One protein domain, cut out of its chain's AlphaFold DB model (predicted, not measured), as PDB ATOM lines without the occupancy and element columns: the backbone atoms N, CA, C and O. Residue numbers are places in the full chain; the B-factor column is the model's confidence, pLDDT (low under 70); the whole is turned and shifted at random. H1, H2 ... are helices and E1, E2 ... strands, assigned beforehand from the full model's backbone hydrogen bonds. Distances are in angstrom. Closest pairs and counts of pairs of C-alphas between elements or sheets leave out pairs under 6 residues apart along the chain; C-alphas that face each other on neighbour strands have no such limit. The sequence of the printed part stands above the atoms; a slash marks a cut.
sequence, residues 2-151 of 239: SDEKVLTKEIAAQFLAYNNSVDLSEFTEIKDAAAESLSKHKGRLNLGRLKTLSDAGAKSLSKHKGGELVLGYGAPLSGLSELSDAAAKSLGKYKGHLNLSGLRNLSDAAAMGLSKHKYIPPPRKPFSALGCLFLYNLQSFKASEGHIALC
ATOM      1  N   SER A   2     -50.180  17.471 -32.396       56.28
ATOM      2  CA  SER A   2     -50.972  17.082 -31.224       56.28
ATOM      3  C   SER A   2     -51.577  18.352 -30.639       56.28
ATOM      4  O   SER A   2     -50.808  19.175 -30.138       56.28
ATOM      5  N   ASP A   3     -52.893  18.520 -30.737       63.62
ATOM      6  CA  ASP A   3     -53.595  19.688 -30.203       63.62
ATOM      7  C   ASP A   3     -53.242  19.885 -28.726       63.62
ATOM      8  O   ASP A   3     -53.448  18.998 -27.890       63.62
ATOM      9  N   GLU A   4     -52.648  21.032 -28.412       77.50
ATOM     10  CA  GLU A   4     -52.342  21.401 -27.039       77.50
ATOM     11  C   GLU A   4     -53.646  21.764 -26.338       77.50
ATOM     12  O   GLU A   4     -54.267  22.789 -26.613       77.50
ATOM     13  N   LYS A   5     -54.094  20.888 -25.437       90.88
ATOM     14  CA  LYS A   5     -55.297  21.126 -24.645       90.88
ATOM     15  C   LYS A   5     -54.921  21.883 -23.380       90.88
ATOM     16  O   LYS A   5     -54.200  21.362 -22.522       90.88
ATOM     17  N   VAL A   6     -55.432  23.104 -23.267       94.88
ATOM     18  CA  VAL A   6     -55.205  23.997 -22.129       94.88
ATOM     19  C   VAL A   6     -56.355  23.874 -21.138       94.88
ATOM     20  O   VAL A   6     -57.514  24.088 -21.484       94.88
ATOM     21  N   LEU A   7     -56.036  23.561 -19.884       94.44
ATOM     22  CA  LEU A   7     -57.010  23.497 -18.806       94.44
ATOM     23  C   LEU A   7     -57.204  24.881 -18.175       94.44
ATOM     24  O   LEU A   7     -56.339  25.378 -17.444       94.44
ATOM     25  N   THR A   8     -58.357  25.496 -18.446       95.88
ATOM     26  CA  THR A   8     -58.782  26.756 -17.818       95.88
ATOM     27  C   THR A   8     -59.612  26.503 -16.560       95.88
ATOM     28  O   THR A   8     -59.976  25.368 -16.241       95.88
ATOM     29  N   LYS A   9     -59.901  27.570 -15.810       94.69
ATOM     30  CA  LYS A   9     -60.721  27.499 -14.595       94.69
ATOM     31  C   LYS A   9     -62.135  27.004 -14.906       94.69
ATOM     32  O   LYS A   9     -62.676  26.197 -14.155       94.69
ATOM     33  N   GLU A  10     -62.707  27.475 -16.007       93.38
ATOM     34  CA  GLU A  10     -64.062  27.164 -16.461       93.38
ATOM     35  C   GLU A  10     -64.166  25.688 -16.837       93.38
ATOM     36  O   GLU A  10     -65.100  25.011 -16.417       93.38
ATOM     37  N   ILE A  11     -63.163  25.170 -17.556       91.88
ATOM     38  CA  ILE A  11     -63.078  23.750 -17.900       91.88
ATOM     39  C   ILE A  11     -62.901  22.920 -16.625       91.88
ATOM     40  O   ILE A  11     -63.665  21.991 -16.393       91.88
ATOM     41  N   ALA A  12     -61.958  23.285 -15.747       91.56
ATOM     42  CA  ALA A  12     -61.729  22.570 -14.490       91.56
ATOM     43  C   ALA A  12     -62.996  22.482 -13.621       91.56
ATOM     44  O   ALA A  12     -63.255  21.437 -13.027       91.56
ATOM     45  N   ALA A  13     -63.810  23.542 -13.573       89.25
ATOM     46  CA  ALA A  13     -65.055  23.564 -12.807       89.25
ATOM     47  C   ALA A  13     -66.061  22.488 -13.254       89.25
ATOM     48  O   ALA A  13     -66.754  21.927 -12.406       89.25
ATOM     49  N   GLN A  14     -66.098  22.145 -14.545       88.44
ATOM     50  CA  GLN A  14     -67.005  21.123 -15.085       88.44
ATOM     51  C   GLN A  14     -66.681  19.721 -14.548       88.44
ATOM     52  O   GLN A  14     -67.584  18.927 -14.293       88.44
ATOM     53  N   PHE A  15     -65.400  19.430 -14.296       83.62
ATOM     54  CA  PHE A  15     -64.953  18.125 -13.796       83.62
ATOM     55  C   PHE A  15     -65.060  17.980 -12.271       83.62
ATOM     56  O   PHE A  15     -65.092  16.866 -11.751       83.62
ATOM     57  N   LEU A  16     -65.128  19.092 -11.529       82.06
ATOM     58  CA  LEU A  16     -65.138  19.080 -10.062       82.06
ATOM     59  C   LEU A  16     -66.486  18.687  -9.445       82.06
ATOM     60  O   LEU A  16     -66.525  18.355  -8.260       82.06
ATOM     61  N   ALA A  17     -67.571  18.727 -10.217       70.31
ATOM     62  CA  ALA A  17     -68.928  18.608  -9.694       70.31
ATOM     63  C   ALA A  17     -69.358  17.173  -9.325       70.31
ATOM     64  O   ALA A  17     -70.289  17.022  -8.538       70.31
ATOM     65  N   TYR A  18     -68.693  16.123  -9.837       57.97
ATOM     66  CA  TYR A  18     -69.304  14.781  -9.848       57.97
ATOM     67  C   TYR A  18     -68.421  13.589  -9.454       57.97
ATOM     68  O   TYR A  18     -68.923  12.466  -9.478       57.97
ATOM     69  N   ASN A  19     -67.141  13.751  -9.090       65.50
ATOM     70  CA  ASN A  19     -66.264  12.575  -8.964       65.50
ATOM     71  C   ASN A  19     -65.338  12.559  -7.739       65.50
ATOM     72  O   ASN A  19     -64.837  13.582  -7.295       65.50
ATOM     73  N   ASN A  20     -65.071  11.362  -7.207       77.44
ATOM     74  CA  ASN A  20     -64.048  11.114  -6.180       77.44
ATOM     75  C   ASN A  20     -62.631  11.005  -6.779       77.44
ATOM     76  O   ASN A  20     -61.648  10.857  -6.050       77.44
ATOM     77  N   SER A  21     -62.528  11.025  -8.105       83.81
ATOM     78  CA  SER A  21     -61.283  11.024  -8.865       83.81
ATOM     79  C   SER A  21     -61.511  11.791 -10.158       83.81
ATOM     80  O   SER A  21     -62.441  11.482 -10.891       83.81
ATOM     81  N   VAL A  22     -60.669  12.769 -10.457       89.44
ATOM     82  CA  VAL A  22     -60.779  13.593 -11.661       89.44
ATOM     83  C   VAL A  22     -59.594  13.287 -12.572       89.44
ATOM     84  O   VAL A  22     -58.440  13.530 -12.204       89.44
ATOM     85  N   ASP A  23     -59.893  12.723 -13.744       90.00
ATOM     86  CA  ASP A  23     -58.914  12.464 -14.797       90.00
ATOM     87  C   ASP A  23     -58.917  13.602 -15.816       90.00
ATOM     88  O   ASP A  23     -59.894  13.822 -16.524       90.00
ATOM     89  N   LEU A  24     -57.813  14.344 -15.839       91.19
ATOM     90  CA  LEU A  24     -57.535  15.478 -16.716       91.19
ATOM     91  C   LEU A  24     -56.258  15.211 -17.518       91.19
ATOM     92  O   LEU A  24     -55.581  16.135 -17.969       91.19
ATOM     93  N   SER A  25     -55.896  13.938 -17.689       87.88
ATOM     94  CA  SER A  25     -54.699  13.554 -18.423       87.88
ATOM     95  C   SER A  25     -54.780  13.861 -19.917       87.88
ATOM     96  O   SER A  25     -53.776  13.756 -20.603       87.88
ATOM     97  N   GLU A  26     -55.919  14.289 -20.456       89.19
ATOM     98  CA  GLU A  26     -55.975  14.813 -21.823       89.19
ATOM     99  C   GLU A  26     -55.355  16.214 -21.975       89.19
ATOM    100  O   GLU A  26     -54.993  16.589 -23.090       89.19
ATOM    101  N   PHE A  27     -55.203  16.968 -20.878       92.19
ATOM    102  CA  PHE A  27     -54.667  18.330 -20.889       92.19
ATOM    103  C   PHE A  27     -53.139  18.340 -20.799       92.19
ATOM    104  O   PHE A  27     -52.528  17.643 -19.986       92.19
ATOM    105  N   THR A  28     -52.515  19.167 -21.636       92.19
ATOM    106  CA  THR A  28     -51.054  19.316 -21.722       92.19
ATOM    107  C   THR A  28     -50.549  20.605 -21.084       92.19
ATOM    108  O   THR A  28     -49.359  20.704 -20.793       92.19
ATOM    109  N   GLU A  29     -51.435  21.567 -20.831       92.94
ATOM    110  CA  GLU A  29     -51.144  22.813 -20.123       92.94
ATOM    111  C   GLU A  29     -52.247  23.092 -19.094       92.94
ATOM    112  O   GLU A  29     -53.407  22.732 -19.298       92.94
ATOM    113  N   ILE A  30     -51.901  23.755 -17.992       95.75
ATOM    114  CA  ILE A  30     -52.842  24.192 -16.961       95.75
ATOM    115  C   ILE A  30     -52.600  25.659 -16.615       95.75
ATOM    116  O   ILE A  30     -51.464  26.075 -16.395       95.75
ATOM    117  N   LYS A  31     -53.673  26.448 -16.528       97.38
ATOM    118  CA  LYS A  31     -53.596  27.822 -16.014       97.38
ATOM    119  C   LYS A  31     -53.622  27.836 -14.486       97.38
ATOM    120  O   LYS A  31     -54.289  27.015 -13.855       97.38
ATOM    121  N   ASP A  32     -52.982  28.828 -13.877       97.56
ATOM    122  CA  ASP A  32     -52.869  28.938 -12.413       97.56
ATOM    123  C   ASP A  32     -54.231  28.952 -11.704       97.56
ATOM    124  O   ASP A  32     -54.410  28.297 -10.677       97.56
ATOM    125  N   ALA A  33     -55.222  29.630 -12.290       97.06
ATOM    126  CA  ALA A  33     -56.588  29.673 -11.769       97.06
ATOM    127  C   ALA A  33     -57.291  28.299 -11.810       97.06
ATOM    128  O   ALA A  33     -58.105  27.976 -10.936       97.06
ATOM    129  N   ALA A  34     -56.960  27.463 -12.799       96.69
ATOM    130  CA  ALA A  34     -57.432  26.086 -12.870       96.69
ATOM    131  C   ALA A  34     -56.758  25.233 -11.790       96.69
ATOM    132  O   ALA A  34     -57.446  24.549 -11.036       96.69
ATOM    133  N   ALA A  35     -55.434  25.345 -11.636       97.00
ATOM    134  CA  ALA A  35     -54.676  24.661 -10.586       97.00
ATOM    135  C   ALA A  35     -55.180  25.017  -9.175       97.00
ATOM    136  O   ALA A  35     -55.317  24.144  -8.315       97.00
ATOM    137  N   GLU A  36     -55.509  26.289  -8.935       96.88
ATOM    138  CA  GLU A  36     -56.133  26.734  -7.689       96.88
ATOM    139  C   GLU A  36     -57.503  26.082  -7.473       96.88
ATOM    140  O   GLU A  36     -57.781  25.576  -6.383       96.88
ATOM    141  N   SER A  37     -58.345  26.044  -8.504       94.75
ATOM    142  CA  SER A  37     -59.676  25.435  -8.422       94.75
ATOM    143  C   SER A  37     -59.589  23.932  -8.148       94.75
ATOM    144  O   SER A  37     -60.240  23.436  -7.228       94.75
ATOM    145  N   LEU A  38     -58.706  23.221  -8.857       94.44
ATOM    146  CA  LEU A  38     -58.456  21.796  -8.644       94.44
ATOM    147  C   LEU A  38     -57.892  21.496  -7.255       94.44
ATOM    148  O   LEU A  38     -58.248  20.479  -6.667       94.44
ATOM    149  N   SER A  39     -57.068  22.374  -6.675       94.06
ATOM    150  CA  SER A  39     -56.510  22.144  -5.332       94.06
ATOM    151  C   SER A  39     -57.584  21.955  -4.250       94.06
ATOM    152  O   SER A  39     -57.344  21.280  -3.248       94.06
ATOM    153  N   LYS A  40     -58.789  22.501  -4.469       91.94
ATOM    154  CA  LYS A  40     -59.945  22.398  -3.565       91.94
ATOM    155  C   LYS A  40     -60.691  21.064  -3.713       91.94
ATOM    156  O   LYS A  40     -61.510  20.728  -2.857       91.94
ATOM    157  N   HIS A  41     -60.398  20.295  -4.761       90.44
ATOM    158  CA  HIS A  41     -60.949  18.963  -4.965       90.44
ATOM    159  C   HIS A  41     -60.544  18.017  -3.828       90.44
ATOM    160  O   HIS A  41     -59.408  18.043  -3.352       90.44
ATOM    161  N   LYS A  42     -61.479  17.167  -3.392       87.50
ATOM    162  CA  LYS A  42     -61.267  16.206  -2.295       87.50
ATOM    163  C   LYS A  42     -60.903  14.801  -2.785       87.50
ATOM    164  O   LYS A  42     -60.576  13.950  -1.964       87.50
ATOM    165  N   GLY A  43     -60.999  14.563  -4.089       87.25
ATOM    166  CA  GLY A  43     -60.666  13.307  -4.741       87.25
ATOM    167  C   GLY A  43     -59.275  13.298  -5.363       87.25
ATOM    168  O   GLY A  43     -58.560  14.292  -5.306       87.25
ATOM    169  N   ARG A  44     -58.900  12.181  -5.985       90.12
ATOM    170  CA  ARG A  44     -57.618  12.051  -6.696       90.12
ATOM    171  C   ARG A  44     -57.570  13.005  -7.890       90.12
ATOM    172  O   ARG A  44     -58.578  13.169  -8.574       90.12
ATOM    173  N   LEU A  45     -56.406  13.591  -8.168       93.31
ATOM    174  CA  LEU A  45     -56.193  14.440  -9.341       93.31
ATOM    175  C   LEU A  45     -55.167  13.820 -10.278       93.31
ATOM    176  O   LEU A  45     -54.030  13.555  -9.876       93.31
ATOM    177  N   ASN A  46     -55.554  13.655 -11.540       92.94
ATOM    178  CA  ASN A  46     -54.676  13.131 -12.569       92.94
ATOM    179  C   ASN A  46     -54.461  14.134 -13.703       92.94
ATOM    180  O   ASN A  46     -55.361  14.427 -14.476       92.94
ATOM    181  N   LEU A  47     -53.239  14.644 -13.778       93.44
ATOM    182  CA  LEU A  47     -52.728  15.630 -14.724       93.44
ATOM    183  C   LEU A  47     -51.472  15.069 -15.426       93.44
ATOM    184  O   LEU A  47     -50.536  15.794 -15.757       93.44
ATOM    185  N   GLY A  48     -51.412  13.746 -15.617       90.25
ATOM    186  CA  GLY A  48     -50.181  13.033 -15.977       90.25
ATOM    187  C   GLY A  48     -49.562  13.370 -17.342       90.25
ATOM    188  O   GLY A  48     -48.437  12.943 -17.603       90.25
ATOM    189  N   ARG A  49     -50.252  14.128 -18.209       91.75
ATOM    190  CA  ARG A  49     -49.736  14.575 -19.520       91.75
ATOM    191  C   ARG A  49     -49.393  16.067 -19.581       91.75
ATOM    192  O   ARG A  49     -49.011  16.531 -20.656       91.75
ATOM    193  N   LEU A  50     -49.449  16.794 -18.458       92.19
ATOM    194  CA  LEU A  50     -48.980  18.183 -18.401       92.19
ATOM    195  C   LEU A  50     -47.523  18.276 -18.845       92.19
ATOM    196  O   LEU A  50     -46.681  17.582 -18.295       92.19
ATOM    197  N   LYS A  51     -47.213  19.139 -19.811       91.50
ATOM    198  CA  LYS A  51     -45.837  19.369 -20.277       91.50
ATOM    199  C   LYS A  51     -45.088  20.338 -19.368       91.50
ATOM    200  O   LYS A  51     -43.887  20.190 -19.169       91.50
ATOM    201  N   THR A  52     -45.803  21.324 -18.833       90.06
ATOM    202  CA  THR A  52     -45.265  22.391 -17.990       90.06
ATOM    203  C   THR A  52     -46.157  22.606 -16.772       90.06
ATOM    204  O   THR A  52     -47.354  22.306 -16.780       90.06
ATOM    205  N   LEU A  53     -45.557  23.113 -15.698       95.19
ATOM    206  CA  LEU A  53     -46.257  23.511 -14.485       95.19
ATOM    207  C   LEU A  53     -45.576  24.759 -13.929       95.19
ATOM    208  O   LEU A  53     -44.383  24.734 -13.630       95.19
ATOM    209  N   SER A  54     -46.335  25.841 -13.796       97.31
ATOM    210  CA  SER A  54     -45.852  27.085 -13.201       97.31
ATOM    211  C   SER A  54     -45.606  26.931 -11.694       97.31
ATOM    212  O   SER A  54     -46.194  26.078 -11.018       97.31
ATOM    213  N   ASP A  55     -44.799  27.827 -11.130       98.25
ATOM    214  CA  ASP A  55     -44.549  27.884  -9.685       98.25
ATOM    215  C   ASP A  55     -45.838  28.133  -8.890       98.25
ATOM    216  O   ASP A  55     -46.069  27.519  -7.843       98.25
ATOM    217  N   ALA A  56     -46.700  29.018  -9.395       98.12
ATOM    218  CA  ALA A  56     -47.985  29.334  -8.785       98.12
ATOM    219  C   ALA A  56     -48.951  28.140  -8.854       98.12
ATOM    220  O   ALA A  56     -49.576  27.800  -7.844       98.12
ATOM    221  N   GLY A  57     -49.008  27.445  -9.992       97.81
ATOM    222  CA  GLY A  57     -49.776  26.216 -10.162       97.81
ATOM    223  C   GLY A  57     -49.311  25.113  -9.211       97.81
ATOM    224  O   GLY A  57     -50.124  24.541  -8.485       97.81
ATOM    225  N   ALA A  58     -48.001  24.873  -9.116       97.94
ATOM    226  CA  ALA A  58     -47.414  23.919  -8.174       97.94
ATOM    227  C   ALA A  58     -47.699  24.288  -6.708       97.94
ATOM    228  O   ALA A  58     -48.038  23.424  -5.891       97.94
ATOM    229  N   LYS A  59     -47.617  25.578  -6.360       98.31
ATOM    230  CA  LYS A  59     -47.975  26.090  -5.030       98.31
ATOM    231  C   LYS A  59     -49.442  25.835  -4.706       98.31
ATOM    232  O   LYS A  59     -49.741  25.427  -3.585       98.31
ATOM    233  N   SER A  60     -50.346  26.031  -5.660       97.94
ATOM    234  CA  SER A  60     -51.767  25.721  -5.495       97.94
ATOM    235  C   SER A  60     -52.000  24.220  -5.332       97.94
ATOM    236  O   SER A  60     -52.561  23.800  -4.322       97.94
ATOM    237  N   LEU A  61     -51.491  23.395  -6.250       96.75
ATOM    238  CA  LEU A  61     -51.674  21.940  -6.224       96.75
ATOM    239  C   LEU A  61     -51.044  21.278  -4.993       96.75
ATOM    240  O   LEU A  61     -51.590  20.307  -4.484       96.75
ATOM    241  N   SER A  62     -49.962  21.825  -4.429       96.12
ATOM    242  CA  SER A  62     -49.375  21.289  -3.189       96.12
ATOM    243  C   SER A  62     -50.293  21.387  -1.961       96.12
ATOM    244  O   SER A  62     -50.074  20.680  -0.977       96.12
ATOM    245  N   LYS A  63     -51.332  22.235  -2.014       95.56
ATOM    246  CA  LYS A  63     -52.363  22.358  -0.969       95.56
ATOM    247  C   LYS A  63     -53.499  21.351  -1.124       95.56
ATOM    248  O   LYS A  63     -54.369  21.301  -0.253       95.56
ATOM    249  N   HIS A  64     -53.513  20.590  -2.216       92.38
ATOM    250  CA  HIS A  64     -54.509  19.564  -2.465       92.38
ATOM    251  C   HIS A  64     -54.566  18.556  -1.308       92.38
ATOM    252  O   HIS A  64     -53.556  18.255  -0.671       92.38
ATOM    253  N   LYS A  65     -55.765  18.050  -1.003       88.38
ATOM    254  CA  LYS A  65     -56.006  17.141   0.133       88.38
ATOM    255  C   LYS A  65     -56.656  15.818  -0.272       88.38
ATOM    256  O   LYS A  65     -57.023  15.044   0.604       88.38
ATOM    257  N   GLY A  66     -56.784  15.542  -1.570       84.56
ATOM    258  CA  GLY A  66     -57.424  14.328  -2.084       84.56
ATOM    259  C   GLY A  66     -56.542  13.081  -2.099       84.56
ATOM    260  O   GLY A  66     -56.937  12.042  -2.620       84.56
ATOM    261  N   GLY A  67     -55.356  13.159  -1.494       85.56
ATOM    262  CA  GLY A  67     -54.506  12.007  -1.205       85.56
ATOM    263  C   GLY A  67     -53.650  11.529  -2.374       85.56
ATOM    264  O   GLY A  67     -52.640  10.884  -2.119       85.56
ATOM    265  N   GLU A  68     -53.965  11.883  -3.621       89.88
ATOM    266  CA  GLU A  68     -53.181  11.508  -4.801       89.88
ATOM    267  C   GLU A  68     -53.145  12.629  -5.843       89.88
ATOM    268  O   GLU A  68     -54.176  13.190  -6.208       89.88
ATOM    269  N   LEU A  69     -51.933  12.946  -6.297       93.06
ATOM    270  CA  LEU A  69     -51.646  13.954  -7.305       93.06
ATOM    271  C   LEU A  69     -50.678  13.363  -8.333       93.06
ATOM    272  O   LEU A  69     -49.499  13.140  -8.039       93.06
ATOM    273  N   VAL A  70     -51.182  13.117  -9.540       93.75
ATOM    274  CA  VAL A  70     -50.398  12.606 -10.668       93.75
ATOM    275  C   VAL A  70     -50.074  13.753 -11.614       93.75
ATOM    276  O   VAL A  70     -50.972  14.334 -12.208       93.75
ATOM    277  N   LEU A  71     -48.791  14.085 -11.748       92.31
ATOM    278  CA  LEU A  71     -48.268  15.170 -12.594       92.31
ATOM    279  C   LEU A  71     -47.345  14.663 -13.708       92.31
ATOM    280  O   LEU A  71     -46.811  15.447 -14.488       92.31
ATOM    281  N   GLY A  72     -47.139  13.353 -13.797       87.31
ATOM    282  CA  GLY A  72     -46.388  12.747 -14.884       87.31
ATOM    283  C   GLY A  72     -46.627  11.250 -14.963       87.31
ATOM    284  O   GLY A  72     -46.751  10.580 -13.938       87.31
ATOM    285  N   TYR A  73     -46.652  10.723 -16.182       80.25
ATOM    286  CA  TYR A  73     -46.652   9.287 -16.431       80.25
ATOM    287  C   TYR A  73     -45.261   8.761 -16.777       80.25
ATOM    288  O   TYR A  73     -44.379   9.493 -17.218       80.25
ATOM    289  N   GLY A  74     -45.081   7.452 -16.598       63.22
ATOM    290  CA  GLY A  74     -43.843   6.748 -16.937       63.22
ATOM    291  C   GLY A  74     -43.525   6.702 -18.439       63.22
ATOM    292  O   GLY A  74     -42.436   6.266 -18.805       63.22
ATOM    293  N   ALA A  75     -44.427   7.152 -19.317       63.06
ATOM    294  CA  ALA A  75     -44.220   7.103 -20.760       63.06
ATOM    295  C   ALA A  75     -43.188   8.158 -21.220       63.06
ATOM    296  O   ALA A  75     -43.354   9.347 -20.951       63.06
ATOM    297  N   PRO A  76     -42.144   7.770 -21.975       56.44
ATOM    298  CA  PRO A  76     -41.013   8.633 -22.320       56.44
ATOM    299  C   PRO A  76     -41.330   9.771 -23.312       56.44
ATOM    300  O   PRO A  76     -40.405  10.394 -23.820       56.44
ATOM    301  N   LEU A  77     -42.587  10.070 -23.632       55.06
ATOM    302  CA  LEU A  77     -42.937  11.090 -24.632       55.06
ATOM    303  C   LEU A  77     -44.089  12.007 -24.192       55.06
ATOM    304  O   LEU A  77     -44.562  12.813 -24.987       55.06
ATOM    305  N   SER A  78     -44.537  11.920 -22.937       65.75
ATOM    306  CA  SER A  78     -45.651  12.737 -22.447       65.75
ATOM    307  C   SER A  78     -45.582  12.970 -20.942       65.75
ATOM    308  O   SER A  78     -45.382  12.018 -20.189       65.75
ATOM    309  N   GLY A  79     -45.834  14.205 -20.517       79.62
ATOM    310  CA  GLY A  79     -45.843  14.599 -19.110       79.62
ATOM    311  C   GLY A  79     -44.678  15.511 -18.732       79.62
ATOM    312  O   GLY A  79     -43.836  15.858 -19.562       79.62
ATOM    313  N   LEU A  80     -44.663  15.903 -17.460       90.00
ATOM    314  CA  LEU A  80     -43.806  16.959 -16.945       90.00
ATOM    315  C   LEU A  80     -42.370  16.442 -16.869       90.00
ATOM    316  O   LEU A  80     -42.081  15.575 -16.047       90.00
ATOM    317  N   SER A  81     -41.484  16.930 -17.741       90.62
ATOM    318  CA  SER A  81     -40.097  16.444 -17.831       90.62
ATOM    319  C   SER A  81     -39.116  17.194 -16.937       90.62
ATOM    320  O   SER A  81     -38.066  16.647 -16.587       90.62
ATOM    321  N   GLU A  82     -39.457  18.427 -16.574       90.81
ATOM    322  CA  GLU A  82     -38.645  19.334 -15.770       90.81
ATOM    323  C   GLU A  82     -39.520  20.059 -14.751       90.81
ATOM    324  O   GLU A  82     -40.735  20.180 -14.916       90.81
ATOM    325  N   LEU A  83     -38.892  20.529 -13.679       94.81
ATOM    326  CA  LEU A  83     -39.553  21.238 -12.597       94.81
ATOM    327  C   LEU A  83     -38.618  22.327 -12.084       94.81
ATOM    328  O   LEU A  83     -37.443  22.055 -11.831       94.81
ATOM    329  N   SER A  84     -39.136  23.538 -11.905       97.62
ATOM    330  CA  SER A  84     -38.382  24.613 -11.266       97.62
ATOM    331  C   SER A  84     -38.122  24.296  -9.787       97.62
ATOM    332  O   SER A  84     -38.855  23.537  -9.142       97.62
ATOM    333  N   ASP A  85     -37.121  24.953  -9.205       98.38
ATOM    334  CA  ASP A  85     -36.792  24.814  -7.783       98.38
ATOM    335  C   ASP A  85     -37.962  25.233  -6.879       98.38
ATOM    336  O   ASP A  85     -38.251  24.595  -5.861       98.38
ATOM    337  N   ALA A  86     -38.674  26.295  -7.260       98.25
ATOM    338  CA  ALA A  86     -39.812  26.819  -6.512       98.25
ATOM    339  C   ALA A  86     -41.036  25.892  -6.590       98.25
ATOM    340  O   ALA A  86     -41.704  25.659  -5.570       98.25
ATOM    341  N   ALA A  87     -41.305  25.311  -7.763       98.12
ATOM    342  CA  ALA A  87     -42.354  24.316  -7.936       98.12
ATOM    343  C   ALA A  87     -42.030  23.029  -7.158       98.12
ATOM    344  O   ALA A  87     -42.875  22.541  -6.405       98.12
ATOM    345  N   ALA A  88     -40.788  22.542  -7.227       98.12
ATOM    346  CA  ALA A  88     -40.305  21.391  -6.464       98.12
ATOM    347  C   ALA A  88     -40.407  21.598  -4.949       98.12
ATOM    348  O   ALA A  88     -40.933  20.746  -4.232       98.12
ATOM    349  N   LYS A  89     -39.988  22.766  -4.449       98.31
ATOM    350  CA  LYS A  89     -40.119  23.148  -3.033       98.31
ATOM    351  C   LYS A  89     -41.577  23.220  -2.580       98.31
ATOM    352  O   LYS A  89     -41.872  22.931  -1.419       98.31
ATOM    353  N   SER A  90     -42.484  23.626  -3.466       98.25
ATOM    354  CA  SER A  90     -43.918  23.648  -3.183       98.25
ATOM    355  C   SER A  90     -44.491  22.233  -3.136       98.25
ATOM    356  O   SER A  90     -45.073  21.849  -2.122       98.25
ATOM    357  N   LEU A  91     -44.256  21.420  -4.168       97.44
ATOM    358  CA  LEU A  91     -44.728  20.034  -4.237       97.44
ATOM    359  C   LEU A  91     -44.126  19.143  -3.143       97.44
ATOM    360  O   LEU A  91     -44.817  18.277  -2.618       97.44
ATOM    361  N   GLY A  92     -42.901  19.420  -2.691       96.69
ATOM    362  CA  GLY A  92     -42.298  18.782  -1.519       96.69
ATOM    363  C   GLY A  92     -43.067  18.997  -0.208       96.69
ATOM    364  O   GLY A  92     -42.814  18.321   0.782       96.69
ATOM    365  N   LYS A  93     -44.038  19.916  -0.152       95.56
ATOM    366  CA  LYS A  93     -44.916  20.083   1.020       95.56
ATOM    367  C   LYS A  93     -46.182  19.237   0.946       95.56
ATOM    368  O   LYS A  93     -46.835  19.070   1.977       95.56
ATOM    369  N   TYR A  94     -46.516  18.711  -0.230       94.31
ATOM    370  CA  TYR A  94     -47.699  17.887  -0.433       94.31
ATOM    371  C   TYR A  94     -47.621  16.613   0.420       94.31
ATOM    372  O   TYR A  94     -46.557  16.010   0.562       94.31
ATOM    373  N   LYS A  95     -48.747  16.232   1.032       90.31
ATOM    374  CA  LYS A  95     -48.816  15.144   2.027       90.31
ATOM    375  C   LYS A  95     -49.476  13.862   1.516       90.31
ATOM    376  O   LYS A  95     -49.586  12.903   2.273       90.31
ATOM    377  N   GLY A  96     -49.890  13.840   0.249       89.06
ATOM    378  CA  GLY A  96     -50.426  12.657  -0.429       89.06
ATOM    379  C   GLY A  96     -49.405  11.963  -1.335       89.06
ATOM    380  O   GLY A  96     -48.226  12.324  -1.358       89.06
ATOM    381  N   HIS A  97     -49.871  10.979  -2.103       90.56
ATOM    382  CA  HIS A  97     -49.102  10.315  -3.153       90.56
ATOM    383  C   HIS A  97     -48.811  11.294  -4.287       90.56
ATOM    384  O   HIS A  97     -49.731  11.810  -4.919       90.56
ATOM    385  N   LEU A  98     -47.532  11.550  -4.526       93.62
ATOM    386  CA  LEU A  98     -47.042  12.443  -5.558       93.62
ATOM    387  C   LEU A  98     -46.401  11.619  -6.667       93.62
ATOM    388  O   LEU A  98     -45.354  10.999  -6.468       93.62
ATOM    389  N   ASN A  99     -47.020  11.618  -7.842       92.94
ATOM    390  CA  ASN A  99     -46.455  10.963  -9.008       92.94
ATOM    391  C   ASN A  99     -45.858  12.000  -9.962       92.94
ATOM    392  O   ASN A  99     -46.576  12.749 -10.620       92.94
ATOM    393  N   LEU A 100     -44.527  12.021 -10.018       94.19
ATOM    394  CA  LEU A 100     -43.704  12.859 -10.883       94.19
ATOM    395  C   LEU A 100     -42.888  11.979 -11.843       94.19
ATOM    396  O   LEU A 100     -41.758  12.306 -12.202       94.19
ATOM    397  N   SER A 101     -43.456  10.845 -12.265       91.44
ATOM    398  CA  SER A 101     -42.756   9.839 -13.071       91.44
ATOM    399  C   SER A 101     -42.262  10.350 -14.419       91.44
ATOM    400  O   SER A 101     -41.398   9.709 -15.002       91.44
ATOM    401  N   GLY A 102     -42.776  11.479 -14.910       91.06
ATOM    402  CA  GLY A 102     -42.303  12.122 -16.136       91.06
ATOM    403  C   GLY A 102     -40.962  12.850 -15.987       91.06
ATOM    404  O   GLY A 102     -40.269  13.029 -16.991       91.06
ATOM    405  N   LEU A 103     -40.569  13.236 -14.761       93.06
ATOM    406  CA  LEU A 103     -39.382  14.060 -14.535       93.06
ATOM    407  C   LEU A 103     -38.114  13.311 -14.929       93.06
ATOM    408  O   LEU A 103     -37.892  12.173 -14.524       93.06
ATOM    409  N   ARG A 104     -37.263  13.989 -15.699       92.00
ATOM    410  CA  ARG A 104     -36.002  13.439 -16.213       92.00
ATOM    411  C   ARG A 104     -34.790  13.992 -15.503       92.00
ATOM    412  O   ARG A 104     -33.832  13.256 -15.283       92.00
ATOM    413  N   ASN A 105     -34.841  15.274 -15.167       91.31
ATOM    414  CA  ASN A 105     -33.741  16.013 -14.576       91.31
ATOM    415  C   ASN A 105     -34.255  16.850 -13.409       91.31
ATOM    416  O   ASN A 105     -35.382  17.342 -13.429       91.31
ATOM    417  N   LEU A 106     -33.395  17.026 -12.413       95.75
ATOM    418  CA  LEU A 106     -33.605  17.932 -11.296       95.75
ATOM    419  C   LEU A 106     -32.329  18.749 -11.091       95.75
ATOM    420  O   LEU A 106     -31.209  18.240 -11.220       95.75
ATOM    421  N   SER A 107     -32.501  20.023 -10.759       97.38
ATOM    422  CA  SER A 107     -31.438  20.792 -10.122       97.38
ATOM    423  C   SER A 107     -31.196  20.243  -8.709       97.38
ATOM    424  O   SER A 107     -31.991  19.462  -8.173       97.38
ATOM    425  N   ASP A 108     -30.106  20.666  -8.072       98.06
ATOM    426  CA  ASP A 108     -29.877  20.282  -6.681       98.06
ATOM    427  C   ASP A 108     -30.935  20.862  -5.729       98.06
ATOM    428  O   ASP A 108     -31.493  20.150  -4.895       98.06
ATOM    429  N   ALA A 109     -31.303  22.132  -5.916       98.25
ATOM    430  CA  ALA A 109     -32.328  22.787  -5.112       98.25
ATOM    431  C   ALA A 109     -33.724  22.168  -5.316       98.25
ATOM    432  O   ALA A 109     -34.483  22.038  -4.352       98.25
ATOM    433  N   ALA A 110     -34.058  21.723  -6.531       98.12
ATOM    434  CA  ALA A 110     -35.300  21.009  -6.801       98.12
ATOM    435  C   ALA A 110     -35.321  19.632  -6.113       98.12
ATOM    436  O   ALA A 110     -36.317  19.280  -5.476       98.12
ATOM    437  N   ALA A 111     -34.212  18.885  -6.156       98.19
ATOM    438  CA  ALA A 111     -34.076  17.623  -5.428       98.19
ATOM    439  C   ALA A 111     -34.212  17.820  -3.904       98.19
ATOM    440  O   ALA A 111     -34.981  17.106  -3.255       98.19
ATOM    441  N   MET A 112     -33.578  18.861  -3.348       98.38
ATOM    442  CA  MET A 112     -33.733  19.277  -1.945       98.38
ATOM    443  C   MET A 112     -35.170  19.713  -1.606       98.38
ATOM    444  O   MET A 112     -35.649  19.547  -0.485       98.38
ATOM    445  N   GLY A 113     -35.882  20.310  -2.562       98.00
ATOM    446  CA  GLY A 113     -37.295  20.639  -2.421       98.00
ATOM    447  C   GLY A 113     -38.147  19.381  -2.258       98.00
ATOM    448  O   GLY A 113     -38.924  19.286  -1.307       98.00
ATOM    449  N   LEU A 114     -37.958  18.405  -3.149       97.25
ATOM    450  CA  LEU A 114     -38.716  17.151  -3.167       97.25
ATOM    451  C   LEU A 114     -38.358  16.201  -2.017       97.25
ATOM    452  O   LEU A 114     -39.239  15.476  -1.560       97.25
ATOM    453  N   SER A 115     -37.132  16.239  -1.483       96.69
ATOM    454  CA  SER A 115     -36.734  15.427  -0.317       96.69
ATOM    455  C   SER A 115     -37.586  15.700   0.933       96.69
ATOM    456  O   SER A 115     -37.696  14.862   1.827       96.69
ATOM    457  N   LYS A 116     -38.257  16.857   0.988       96.06
ATOM    458  CA  LYS A 116     -39.153  17.253   2.086       96.06
ATOM    459  C   LYS A 116     -40.553  16.644   1.983       96.06
ATOM    460  O   LYS A 116     -41.320  16.752   2.947       96.06
ATOM    461  N   HIS A 117     -40.889  16.013   0.851       94.75
ATOM    462  CA  HIS A 117     -42.172  15.336   0.645       94.75
ATOM    463  C   HIS A 117     -42.346  14.269   1.706       94.75
ATOM    464  O   HIS A 117     -41.572  13.332   1.740       94.75
ATOM    465  N   LYS A 118     -43.357  14.369   2.566       86.81
ATOM    466  CA  LYS A 118     -43.655  13.339   3.568       86.81
ATOM    467  C   LYS A 118     -45.088  12.907   3.382       86.81
ATOM    468  O   LYS A 118     -45.995  13.712   3.581       86.81
ATOM    469  N   TYR A 119     -45.267  11.652   3.005       82.12
ATOM    470  CA  TYR A 119     -46.588  11.064   2.932       82.12
ATOM    471  C   TYR A 119     -47.143  10.846   4.326       82.12
ATOM    472  O   TYR A 119     -46.469  10.286   5.189       82.12
ATOM    473  N   ILE A 120     -48.372  11.300   4.523       76.31
ATOM    474  CA  ILE A 120     -49.124  11.064   5.742       76.31
ATOM    475  C   ILE A 120     -50.358  10.269   5.310       76.31
ATOM    476  O   ILE A 120     -51.247  10.852   4.681       76.31
ATOM    477  N   PRO A 121     -50.410   8.949   5.575       65.62
ATOM    478  CA  PRO A 121     -51.545   8.136   5.170       65.62
ATOM    479  C   PRO A 121     -52.829   8.654   5.826       65.62
ATOM    480  O   PRO A 121     -52.830   8.961   7.021       65.62
ATOM    481  N   PRO A 122     -53.942   8.745   5.082       63.81
ATOM    482  CA  PRO A 122     -55.222   9.064   5.685       63.81
ATOM    483  C   PRO A 122     -55.660   7.918   6.617       63.81
ATOM    484  O   PRO A 122     -55.499   6.746   6.267       63.81
ATOM    485  N   PRO A 123     -56.301   8.223   7.761       55.19
ATOM    486  CA  PRO A 123     -56.597   7.248   8.818       55.19
ATOM    487  C   PRO A 123     -57.511   6.082   8.399       55.19
ATOM    488  O   PRO A 123     -57.618   5.106   9.129       55.19
ATOM    489  N   ARG A 124     -58.189   6.168   7.244       59.12
ATOM    490  CA  ARG A 124     -59.188   5.182   6.783       59.12
ATOM    491  C   ARG A 124     -58.869   4.513   5.441       59.12
ATOM    492  O   ARG A 124     -59.694   3.756   4.943       59.12
ATOM    493  N   LYS A 125     -57.713   4.796   4.828       56.97
ATOM    494  CA  LYS A 125     -57.283   4.160   3.565       56.97
ATOM    495  C   LYS A 125     -55.767   3.926   3.560       56.97
ATOM    496  O   LYS A 125     -55.048   4.655   2.874       56.97
ATOM    497  N   PRO A 126     -55.264   2.923   4.297       49.94
ATOM    498  CA  PRO A 126     -53.868   2.513   4.219       49.94
ATOM    499  C   PRO A 126     -53.658   1.700   2.936       49.94
ATOM    500  O   PRO A 126     -53.475   0.493   2.981       49.94
ATOM    501  N   PHE A 127     -53.758   2.328   1.767       45.06
ATOM    502  CA  PHE A 127     -53.458   1.644   0.511       45.06
ATOM    503  C   PHE A 127     -52.764   2.590  -0.461       45.06
ATOM    504  O   PHE A 127     -53.364   3.140  -1.378       45.06
ATOM    505  N   SER A 128     -51.450   2.712  -0.290       51.03
ATOM    506  CA  SER A 128     -50.581   2.141  -1.311       51.03
ATOM    507  C   SER A 128     -49.265   1.691  -0.661       51.03
ATOM    508  O   SER A 128     -48.490   2.474  -0.120       51.03
ATOM    509  N   ALA A 129     -49.013   0.383  -0.700       48.31
ATOM    510  CA  ALA A 129     -47.726  -0.216  -0.345       48.31
ATOM    511  C   ALA A 129     -46.642   0.048  -1.419       48.31
ATOM    512  O   ALA A 129     -45.580  -0.562  -1.393       48.31
ATOM    513  N   LEU A 130     -46.922   0.932  -2.387       51.50
ATOM    514  CA  LEU A 130     -46.173   1.089  -3.636       51.50
ATOM    515  C   LEU A 130     -45.229   2.298  -3.638       51.50
ATOM    516  O   LEU A 130     -44.528   2.518  -4.619       51.50
ATOM    517  N   GLY A 131     -45.188   3.069  -2.553       61.41
ATOM    518  CA  GLY A 131     -44.435   4.318  -2.499       61.41
ATOM    519  C   GLY A 131     -45.337   5.542  -2.643       61.41
ATOM    520  O   GLY A 131     -46.516   5.477  -2.994       61.41
ATOM    521  N   CYS A 132     -44.787   6.685  -2.263       82.12
ATOM    522  CA  CYS A 132     -45.525   7.933  -2.123       82.12
ATOM    523  C   CYS A 132     -44.927   9.083  -2.933       82.12
ATOM    524  O   CYS A 132     -45.596  10.097  -3.105       82.12
ATOM    525  N   LEU A 133     -43.699   8.921  -3.419       91.69
ATOM    526  CA  LEU A 133     -43.018   9.815  -4.339       91.69
ATOM    527  C   LEU A 133     -42.458   8.978  -5.491       91.69
ATOM    528  O   LEU A 133     -41.470   8.262  -5.320       91.69
ATOM    529  N   PHE A 134     -43.095   9.077  -6.658       91.25
ATOM    530  CA  PHE A 134     -42.686   8.352  -7.860       91.25
ATOM    531  C   PHE A 134     -41.853   9.253  -8.766       91.25
ATOM    532  O   PHE A 134     -42.332  10.286  -9.229       91.25
ATOM    533  N   LEU A 135     -40.614   8.833  -9.026       92.56
ATOM    534  CA  LEU A 135     -39.632   9.517  -9.876       92.56
ATOM    535  C   LEU A 135     -39.073   8.538 -10.917       92.56
ATOM    536  O   LEU A 135     -37.865   8.406 -11.095       92.56
ATOM    537  N   TYR A 136     -39.980   7.805 -11.567       89.12
ATOM    538  CA  TYR A 136     -39.669   6.650 -12.409       89.12
ATOM    539  C   TYR A 136     -38.649   6.951 -13.517       89.12
ATOM    540  O   TYR A 136     -37.704   6.188 -13.678       89.12
ATOM    541  N   ASN A 137     -38.791   8.062 -14.250       90.00
ATOM    542  CA  ASN A 137     -37.903   8.404 -15.371       90.00
ATOM    543  C   ASN A 137     -36.717   9.314 -15.004       90.00
ATOM    544  O   ASN A 137     -36.060   9.841 -15.911       90.00
ATOM    545  N   LEU A 138     -36.434   9.526 -13.712       91.62
ATOM    546  CA  LEU A 138     -35.339  10.401 -13.301       91.62
ATOM    547  C   LEU A 138     -33.997   9.799 -13.745       91.62
ATOM    548  O   LEU A 138     -33.647   8.672 -13.397       91.62
ATOM    549  N   GLN A 139     -33.240  10.552 -14.543       89.69
ATOM    550  CA  GLN A 139     -32.104  10.009 -15.289       89.69
ATOM    551  C   GLN A 139     -30.792  10.041 -14.510       89.69
ATOM    552  O   GLN A 139     -29.854   9.331 -14.882       89.69
ATOM    553  N   SER A 140     -30.674  10.865 -13.468       90.44
ATOM    554  CA  SER A 140     -29.415  10.978 -12.735       90.44
ATOM    555  C   SER A 140     -29.581  11.337 -11.267       90.44
ATOM    556  O   SER A 140     -30.400  12.188 -10.934       90.44
ATOM    557  N   PHE A 141     -28.729  10.749 -10.425       92.81
ATOM    558  CA  PHE A 141     -28.502  11.188  -9.048       92.81
ATOM    559  C   PHE A 141     -27.050  11.627  -8.880       92.81
ATOM    560  O   PHE A 141     -26.125  10.847  -9.117       92.81
ATOM    561  N   LYS A 142     -26.864  12.893  -8.504       93.94
ATOM    562  CA  LYS A 142     -25.557  13.539  -8.345       93.94
ATOM    563  C   LYS A 142     -25.069  13.434  -6.895       93.94
ATOM    564  O   LYS A 142     -25.859  13.197  -5.989       93.94
ATOM    565  N   ALA A 143     -23.775  13.668  -6.678       94.00
ATOM    566  CA  ALA A 143     -23.147  13.718  -5.349       94.00
ATOM    567  C   ALA A 143     -23.413  15.038  -4.589       94.00
ATOM    568  O   ALA A 143     -22.624  15.446  -3.745       94.00
ATOM    569  N   SER A 144     -24.485  15.750  -4.934       97.38
ATOM    570  CA  SER A 144     -24.826  17.056  -4.372       97.38
ATOM    571  C   SER A 144     -25.869  16.922  -3.262       97.38
ATOM    572  O   SER A 144     -26.672  15.987  -3.268       97.38
ATOM    573  N   GLU A 145     -25.860  17.853  -2.309       97.88
ATOM    574  CA  GLU A 145     -26.626  17.765  -1.059       97.88
ATOM    575  C   GLU A 145     -28.118  17.469  -1.280       97.88
ATOM    576  O   GLU A 145     -28.681  16.576  -0.645       97.88
ATOM    577  N   GLY A 146     -28.760  18.154  -2.228       98.00
ATOM    578  CA  GLY A 146     -30.169  17.943  -2.550       98.00
ATOM    579  C   GLY A 146     -30.478  16.572  -3.142       98.00
ATOM    580  O   GLY A 146     -31.479  15.956  -2.769       98.00
ATOM    581  N   HIS A 147     -29.621  16.052  -4.023       97.50
ATOM    582  CA  HIS A 147     -29.786  14.701  -4.575       97.50
ATOM    583  C   HIS A 147     -29.566  13.620  -3.515       97.50
ATOM    584  O   HIS A 147     -30.297  12.628  -3.499       97.50
ATOM    585  N   ILE A 148     -28.612  13.820  -2.605       97.69
ATOM    586  CA  ILE A 148     -28.365  12.921  -1.474       97.69
ATOM    587  C   ILE A 148     -29.556  12.927  -0.513       97.69
ATOM    588  O   ILE A 148     -30.084  11.860  -0.202       97.69
ATOM    589  N   ALA A 149     -30.061  14.103  -0.135       98.00
ATOM    590  CA  ALA A 149     -31.260  14.224   0.691       98.00
ATOM    591  C   ALA A 149     -32.481  13.552   0.041       98.00
ATOM    592  O   ALA A 149     -33.279  12.906   0.721       98.00
ATOM    593  N   LEU A 150     -32.627  13.670  -1.284       97.44
ATOM    594  CA  LEU A 150     -33.681  12.983  -2.026       97.44
ATOM    595  C   LEU A 150     -33.517  11.458  -1.963       97.44
ATOM    596  O   LEU A 150     -34.497  10.769  -1.695       97.44
ATOM    597  N   CYS A 151     -32.305  10.925  -2.147       95.56
ATOM    598  CA  CYS A 151     -32.043   9.488  -2.019       95.56
ATOM    599  C   CYS A 151     -32.390   8.970  -0.615       95.56
ATOM    600  O   CYS A 151     -33.094   7.967  -0.500       95.56
TER     601      CYS A 151
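This is residues 2 to 151 of the 239 residues of an uncharacterized protein of Planctomycetaceae bacterium (UniProt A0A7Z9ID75). With little regular structure, the printed part winds in stacked turns: short helices H1 to H6 form a row along one side, and parallel strands E1 E2 E3 E4, in that order, a small wall along the other. Of 150 printed residues, 59 are in named elements, H1 E1 H2 E2 H3 E3 H4 E4 H5 H6, class mixed. It is compact, radius of gyration of the C-alphas 14.5 A, spanning 46 by 40 by 25 A.

H1, residues 9 to 16, begins at C-alpha 9 (-60.721, 27.499, -14.595). Then come E1, 21 to 23; H2, 32 to 39; E2, 44 to 46; H3, 55 to 61; E3, 68 to 72, 12.2 A long; H4, 85 to 91; E4, 97 to 100; H5, 108 to 114; and H6, 145 to 151, ending at C-alpha 151 (-32.043, 9.488, -2.019).

Within hydrogen-bond range are N 22 and O 44, 2.8 A, N 45 and O 68, 3.0 A, and N 69 and O 97, 2.8 A. H5 and H6 touch at a steep tilt of 41 degrees, closest at C-alphas Met 112 and Gly 146, 3.9 A.

The printed part has no cut. The links E3 to H4 and H5 to H6 are long. Residues 121 to 131, among others, have pLDDT under 70.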